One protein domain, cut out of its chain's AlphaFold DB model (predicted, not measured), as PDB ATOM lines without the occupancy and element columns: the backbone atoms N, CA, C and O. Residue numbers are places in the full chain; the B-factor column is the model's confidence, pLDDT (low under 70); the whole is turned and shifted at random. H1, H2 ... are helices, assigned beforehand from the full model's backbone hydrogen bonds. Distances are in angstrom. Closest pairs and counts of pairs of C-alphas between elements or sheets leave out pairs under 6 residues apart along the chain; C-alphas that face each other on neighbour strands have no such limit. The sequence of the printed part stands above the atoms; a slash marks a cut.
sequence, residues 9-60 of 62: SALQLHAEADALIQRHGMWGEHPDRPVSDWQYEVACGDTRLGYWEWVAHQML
ATOM      1  N   SER A   9     -20.802  18.854   2.731       80.62
ATOM      2  CA  SER A   9     -20.138  18.156   1.644       80.62
ATOM      3  C   SER A   9     -19.663  16.812   2.191       80.62
ATOM      4  O   SER A   9     -19.064  16.769   3.267       80.62
ATOM      5  N   ALA A  10     -19.899  15.728   1.452       79.50
ATOM      6  CA  ALA A  10     -19.422  14.392   1.817       79.50
ATOM      7  C   ALA A  10     -17.912  14.376   2.136       79.50
ATOM      8  O   ALA A  10     -17.454  13.599   2.967       79.50
ATOM      9  N   LEU A  11     -17.153  15.295   1.528       83.25
ATOM     10  CA  LEU A  11     -15.727  15.493   1.784       83.25
ATOM     11  C   LEU A  11     -15.430  15.958   3.219       83.25
ATOM     12  O   LEU A  11     -14.452  15.506   3.804       83.25
ATOM     13  N   GLN A  12     -16.257  16.840   3.788       85.94
ATOM     14  CA  GLN A  12     -16.055  17.358   5.145       85.94
ATOM     15  C   GLN A  12     -16.373  16.289   6.196       85.94
ATOM     16  O   GLN A  12     -15.608  16.103   7.132       85.94
ATOM     17  N   LEU A  13     -17.464  15.541   6.002       89.88
ATOM     18  CA  LEU A  13     -17.853  14.458   6.906       89.88
ATOM     19  C   LEU A  13     -16.781  13.364   6.981       89.88
ATOM     20  O   LEU A  13     -16.428  12.903   8.063       89.88
ATOM     21  N   HIS A  14     -16.243  12.978   5.823       91.50
ATOM     22  CA  HIS A  14     -15.200  11.964   5.747       91.50
ATOM     23  C   HIS A  14     -13.900  12.424   6.418       91.50
ATOM     24  O   HIS A  14     -13.307  11.661   7.173       91.50
ATOM     25  N   ALA A  15     -13.487  13.679   6.205       94.06
ATOM     26  CA  ALA A  15     -12.285  14.226   6.832       94.06
ATOM     27  C   ALA A  15     -12.378  14.239   8.369       94.06
ATOM     28  O   ALA A  15     -11.421  13.858   9.044       94.06
ATOM     29  N   GLU A  16     -13.533  14.620   8.922       94.25
ATOM     30  CA  GLU A  16     -13.759  14.587  10.372       94.25
ATOM     31  C   GLU A  16     -13.781  13.149  10.912       94.25
ATOM     32  O   GLU A  16     -13.177  12.866  11.947       94.25
ATOM     33  N   ALA A  17     -14.404  12.212  10.187       95.81
ATOM     34  CA  ALA A  17     -14.374  10.796  10.548       95.81
ATOM     35  C   ALA A  17     -12.934  10.245  10.584       95.81
ATOM     36  O   ALA A  17     -12.564   9.555  11.536       95.81
ATOM     37  N   ASP A  18     -12.095  10.592   9.604       96.94
ATOM     38  CA  ASP A  18     -10.675  10.225   9.585       96.94
ATOM     39  C   ASP A  18      -9.905  10.839  10.765       96.94
ATOM     40  O   ASP A  18      -9.132  10.152  11.434       96.94
ATOM     41  N   ALA A  19     -10.153  12.111  11.089       96.44
ATOM     42  CA  ALA A  19      -9.534  12.765  12.241       96.44
ATOM     43  C   ALA A  19      -9.899  12.070  13.567       96.44
ATOM     44  O   ALA A  19      -9.038  11.885  14.436       96.44
ATOM     45  N   LEU A  20     -11.151  11.627  13.712       96.94
ATOM     46  CA  LEU A  20     -11.606  10.853  14.867       96.94
ATOM     47  C   LEU A  20     -10.923   9.480  14.936       96.94
ATOM     48  O   LEU A  20     -10.447   9.101  16.008       96.94
ATOM     49  N   ILE A  21     -10.782   8.783  13.804       97.56
ATOM     50  CA  ILE A  21     -10.041   7.515  13.708       97.56
ATOM     51  C   ILE A  21      -8.584   7.694  14.147       97.56
ATOM     52  O   ILE A  21      -8.074   6.869  14.905       97.56
ATOM     53  N   GLN A  22      -7.909   8.765  13.722       97.62
ATOM     54  CA  GLN A  22      -6.521   9.027  14.124       97.62
ATOM     55  C   GLN A  22      -6.390   9.314  15.626       97.62
ATOM     56  O   GLN A  22      -5.381   8.966  16.238       97.62
ATOM     57  N   ARG A  23      -7.404   9.938  16.235       97.25
ATOM     58  CA  ARG A  23      -7.384  10.318  17.654       97.25
ATOM     59  C   ARG A  23      -7.764   9.176  18.597       97.25
ATOM     60  O   ARG A  23      -7.160   9.047  19.659       97.25
ATOM     61  N   HIS A  24      -8.779   8.397  18.239       96.81
ATOM     62  CA  HIS A  24      -9.373   7.372  19.106       96.81
ATOM     63  C   HIS A  24      -9.016   5.942  18.676       96.81
ATOM     64  O   HIS A  24      -9.208   5.000  19.442       96.81
ATOM     65  N   GLY A  25      -8.439   5.779  17.486       97.25
ATOM     66  CA  GLY A  25      -8.157   4.492  16.867       97.25
ATOM     67  C   GLY A  25      -9.350   3.972  16.066       97.25
ATOM     68  O   GLY A  25     -10.503   4.238  16.386       97.25
ATOM     69  N   MET A  26      -9.075   3.169  15.037       94.69
ATOM     70  CA  MET A  26     -10.108   2.630  14.138       94.69
ATOM     71  C   MET A  26     -11.211   1.841  14.862       94.69
ATOM     72  O   MET A  26     -12.367   1.900  14.452       94.69
ATOM     73  N   TRP A  27     -10.851   1.141  15.941       95.88
ATOM     74  CA  TRP A  27     -11.758   0.353  16.787       95.88
ATOM     75  C   TRP A  27     -12.072   1.028  18.127       95.88
ATOM     76  O   TRP A  27     -12.608   0.382  19.025       95.88
ATOM     77  N   GLY A  28     -11.663   2.287  18.288       96.19
ATOM     78  CA  GLY A  28     -11.986   3.068  19.469       96.19
ATOM     79  C   GLY A  28     -13.427   3.559  19.455       96.19
ATOM     80  O   GLY A  28     -14.195   3.298  18.530       96.19
ATOM     81  N   GLU A  29     -13.765   4.326  20.480       97.56
ATOM     82  CA  GLU A  29     -15.057   4.988  20.597       97.56
ATOM     83  C   GLU A  29     -14.899   6.409  21.146       97.56
ATOM     84  O   GLU A  29     -13.910   6.743  21.811       97.56
ATOM     85  N   HIS A  30     -15.870   7.264  20.830       96.56
ATOM     86  CA  HIS A  30     -15.960   8.609  21.374       96.56
ATOM     87  C   HIS A  30     -16.625   8.567  22.764       96.56
ATOM     88  O   HIS A  30     -17.695   7.971  22.895       96.56
ATOM     89  N   PRO A  31     -16.068   9.239  23.791       95.38
ATOM     90  CA  PRO A  31     -16.538   9.128  25.177       95.38
ATOM     91  C   PRO A  31     -18.007   9.527  25.379       95.38
ATOM     92  O   PRO A  31     -18.706   8.893  26.159       95.38
ATOM     93  N   ASP A  32     -18.481  10.546  24.658       95.81
ATOM     94  CA  ASP A  32     -19.872  11.021  24.755       95.81
ATOM     95  C   ASP A  32     -20.815  10.402  23.709       95.81
ATOM     96  O   ASP A  32     -21.985  10.765  23.649       95.81
ATOM     97  N   ARG A  33     -20.298   9.550  22.816       95.38
ATOM     98  CA  ARG A  33     -21.038   9.002  21.668       95.38
ATOM     99  C   ARG A  33     -20.654   7.533  21.476       95.38
ATOM    100  O   ARG A  33     -19.935   7.214  20.524       95.38
ATOM    101  N   PRO A  34     -21.053   6.654  22.409       97.25
ATOM    102  CA  PRO A  34     -20.646   5.257  22.405       97.25
ATOM    103  C   PRO A  34     -21.196   4.521  21.181       97.25
ATOM    104  O   PRO A  34     -22.210   4.896  20.592       97.25
ATOM    105  N   VAL A  35     -20.547   3.414  20.819       97.94
ATOM    106  CA  VAL A  35     -20.960   2.580  19.674       97.94
ATOM    107  C   VAL A  35     -22.394   2.055  19.833       97.94
ATOM    108  O   VAL A  35     -23.082   1.860  18.834       97.94
ATOM    109  N   SER A  36     -22.874   1.859  21.065       97.94
ATOM    110  CA  SER A  36     -24.244   1.407  21.339       97.94
ATOM    111  C   SER A  36     -25.318   2.368  20.833       97.94
ATOM    112  O   SER A  36     -26.363   1.908  20.377       97.94
ATOM    113  N   ASP A  37     -25.069   3.678  20.878       97.56
ATOM    114  CA  ASP A  37     -26.043   4.684  20.440       97.56
ATOM    115  C   ASP A  37     -26.169   4.662  18.914       97.56
ATOM    116  O   ASP A  37     -27.270   4.583  18.369       97.56
ATOM    117  N   TRP A  38     -25.031   4.574  18.220       97.88
ATOM    118  CA  TRP A  38     -25.004   4.341  16.777       97.88
ATOM    119  C   TRP A  38     -25.702   3.030  16.396       97.88
ATOM    120  O   TRP A  38     -26.512   3.005  15.471       97.88
ATOM    121  N   GLN A  39     -25.434   1.934  17.113       98.38
ATOM    122  CA  GLN A  39     -26.092   0.648  16.862       98.38
ATOM    123  C   GLN A  39     -27.610   0.740  17.031       98.38
ATOM    124  O   GLN A  39     -28.343   0.134  16.248       98.38
ATOM    125  N   TYR A  40     -28.080   1.490  18.029       98.06
ATOM    126  CA  TYR A  40     -29.501   1.732  18.245       98.06
ATOM    127  C   TYR A  40     -30.123   2.475  17.056       98.06
ATOM    128  O   TYR A  40     -31.117   2.007  16.504       98.06
ATOM    129  N   GLU A  41     -29.512   3.565  16.593       97.69
ATOM    130  CA  GLU A  41     -30.009   4.314  15.431       97.69
ATOM    131  C   GLU A  41     -29.983   3.488  14.140       97.69
ATOM    132  O   GLU A  41     -30.913   3.556  13.334       97.69
ATOM    133  N   VAL A  42     -28.958   2.654  13.949       97.62
ATOM    134  CA  VAL A  42     -28.903   1.704  12.829       97.62
ATOM    135  C   VAL A  42     -30.048   0.693  12.921       97.62
ATOM    136  O   VAL A  42     -30.717   0.433  11.921       97.62
ATOM    137  N   ALA A  43     -30.307   0.139  14.109       97.94
ATOM    138  CA  ALA A  43     -31.376  -0.834  14.324       97.94
ATOM    139  C   ALA A  43     -32.777  -0.225  14.140       97.94
ATOM    140  O   ALA A  43     -33.669  -0.889  13.611       97.94
ATOM    141  N   CYS A  44     -32.962   1.037  14.531       97.06
ATOM    142  CA  CYS A  44     -34.191   1.796  14.302       97.06
ATOM    143  C   CYS A  44     -34.343   2.281  12.850       97.06
ATOM    144  O   CYS A  44     -35.444   2.641  12.439       97.06
ATOM    145  N   GLY A  45     -33.268   2.238  12.056       96.94
ATOM    146  CA  GLY A  45     -33.252   2.697  10.669       96.94
ATOM    147  C   GLY A  45     -33.120   4.214  10.510       96.94
ATOM    148  O   GLY A  45     -33.354   4.717   9.411       96.94
ATOM    149  N   ASP A  46     -32.736   4.925  11.573       95.31
ATOM    150  CA  ASP A  46     -32.507   6.375  11.585       95.31
ATOM    151  C   ASP A  46     -31.214   6.760  10.856       95.31
ATOM    152  O   ASP A  46     -31.133   7.828  10.247       95.31
ATOM    153  N   THR A  47     -30.214   5.870  10.837       95.38
ATOM    154  CA  THR A  47     -28.946   6.120  10.144       95.38
ATOM    155  C   THR A  47     -28.451   4.936   9.319       95.38
ATOM    156  O   THR A  47     -28.729   3.769   9.592       95.38
ATOM    157  N   ARG A  48     -27.686   5.261   8.271       96.69
ATOM    158  CA  ARG A  48     -26.898   4.321   7.452       96.69
ATOM    159  C   ARG A  48     -25.410   4.677   7.425       96.69
ATOM    160  O   ARG A  48     -24.656   4.051   6.685       96.69
ATOM    161  N   LEU A  49     -25.012   5.706   8.171       96.00
ATOM    162  CA  LEU A  49     -23.622   6.142   8.265       96.00
ATOM    163  C   LEU A  49     -22.785   5.087   8.995       96.00
ATOM    164  O   LEU A  49     -23.289   4.395   9.888       96.00
ATOM    165  N   GLY A  50     -21.498   4.986   8.654       95.94
ATOM    166  CA  GLY A  50     -20.538   4.281   9.500       95.94
ATOM    167  C   GLY A  50     -20.375   4.987  10.852       95.94
ATOM    168  O   GLY A  50     -20.687   6.169  10.977       95.94
ATOM    169  N   TYR A  51     -19.870   4.283  11.870       97.81
ATOM    170  CA  TYR A  51     -19.789   4.818  13.238       97.81
ATOM    171  C   TYR A  51     -19.073   6.178  13.324       97.81
ATOM    172  O   TYR A  51     -19.630   7.127  13.866       97.81
ATOM    173  N   TRP A  52     -17.879   6.317  12.740       97.75
ATOM    174  CA  TRP A  52     -17.127   7.577  12.812       97.75
ATOM    175  C   TRP A  52     -17.765   8.721  12.016       97.75
ATOM    176  O   TRP A  52     -17.708   9.868  12.450       97.75
ATOM    177  N   GLU A  53     -18.433   8.416  10.903       96.56
ATOM    178  CA  GLU A  53     -19.232   9.397  10.158       96.56
ATOM    179  C   GLU A  53     -20.464   9.827  10.963       96.56
ATOM    180  O   GLU A  53     -20.818  11.001  10.982       96.56
ATOM    181  N   TRP A  54     -21.096   8.896  11.677       96.56
ATOM    182  CA  TRP A  54     -22.190   9.202  12.590       96.56
ATOM    183  C   TRP A  54     -21.720  10.095  13.747       96.56
ATOM    184  O   TRP A  54     -22.344  11.119  14.003       96.56
ATOM    185  N   VAL A  55     -20.581   9.798  14.384       96.38
ATOM    186  CA  VAL A  55     -20.015  10.660  15.442       96.38
ATOM    187  C   VAL A  55     -19.730  12.065  14.906       96.38
ATOM    188  O   VAL A  55     -20.136  13.046  15.529       96.38
ATOM    189  N   ALA A  56     -19.081  12.173  13.742       95.19
ATOM    190  CA  ALA A  56     -18.781  13.455  13.109       95.19
ATOM    191  C   ALA A  56     -20.054  14.256  12.783       95.19
ATOM    192  O   ALA A  56     -20.107  15.454  13.049       95.19
ATOM    193  N   HIS A  57     -21.109  13.597  12.291       94.12
ATOM    194  CA  HIS A  57     -22.419  14.220  12.089       94.12
ATOM    195  C   HIS A  57     -22.992  14.773  13.402       94.12
ATOM    196  O   HIS A  57     -23.331  15.950  13.490       94.12
ATOM    197  N   GLN A  58     -23.029  13.949  14.451       92.94
ATOM    198  CA  GLN A  58     -23.581  14.317  15.757       92.94
ATOM    199  C   GLN A  58     -22.794  15.436  16.462       92.94
ATOM    200  O   GLN A  58     -23.341  16.129  17.320       92.94
ATOM    201  N   MET A  59     -21.501  15.603  16.166       90.38
ATOM    202  CA  MET A  59     -20.663  16.681  16.717       90.38
ATOM    203  C   MET A  59     -20.925  18.047  16.075       90.38
ATOM    204  O   MET A  59     -20.567  19.058  16.671       90.38
ATOM    205  N   LEU A  60     -21.523  18.079  14.884       79.31
ATOM    206  CA  LEU A  60     -21.751  19.300  14.107       79.31
ATOM    207  C   LEU A  60     -23.189  19.827  14.215       79.31
ATOM    208  O   LEU A  60     -23.441  20.980  13.869       79.31
TER     209      LEU A  60
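Overview. This is residues 9 to 60 of the 62 residues of an uncharacterized protein of Mycolicibacter senuensis (UniProt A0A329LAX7). A long helix, H1, stands at one side of a small three-helix domain, and H3 packs on its middle near Ala 17, crossing it at a large angle. H2 makes the opposite side, with H3 between the two; residues 25 to 34 lead across from H1 to H2, and residues 45 to 50 fold back from H2 to H3. The printed part has 52 residues with three named helices, in the order H1, H2, H3 along the chain, and no named strand; its class is all helix. The whole is compact, with a radius of gyration of the C-alphas of 10.4 A, and rounded, spanning 27 by 24 by 16 A.

Along the chain. H1, the longest helix, covers residues 10 to 24 and measures 21.2 A from first to last C-alpha, starting with C-alpha 10 at (-19.422, 14.392, 1.817). H3 covers residues 51 to 60, measures 14.6 A, and ends with C-alpha 60 at (-21.751, 19.300, 14.107). H2 covers residues 35 to 44 and measures 14.3 A, with C-alpha 35 at (-20.960, 2.580, 19.674).

Arrangement. H1 and H3 touch, and their closest C-alphas, those of Ala 17 and Trp 52, are 4.8 A apart. Their lines are only just about perpendicular, at 72 degrees. H3 and H2 only just touch, with 3 pairs of C-alphas within 8 A; the closest C-alphas are those of Trp 38 and Tyr 51, 6.3 A apart. The lines of H2 and H3 are about perpendicular, at 87 degrees. H1 and H2 are apart. In H1 and H2 every O i to N i+4 pair is within hydrogen-bond range; in H3, 5 of 6 are.

Size, cuts and confidence. The two C-alphas farthest apart, those of Gln 22 and Cys 44, are separated by 28.6 A. The printed part has no cut, and the links H1 to H2 and H2 to H3 are short, with 10 and 6 residues. The mean pLDDT of the printed part is 94.8, and no printed residue is under 70.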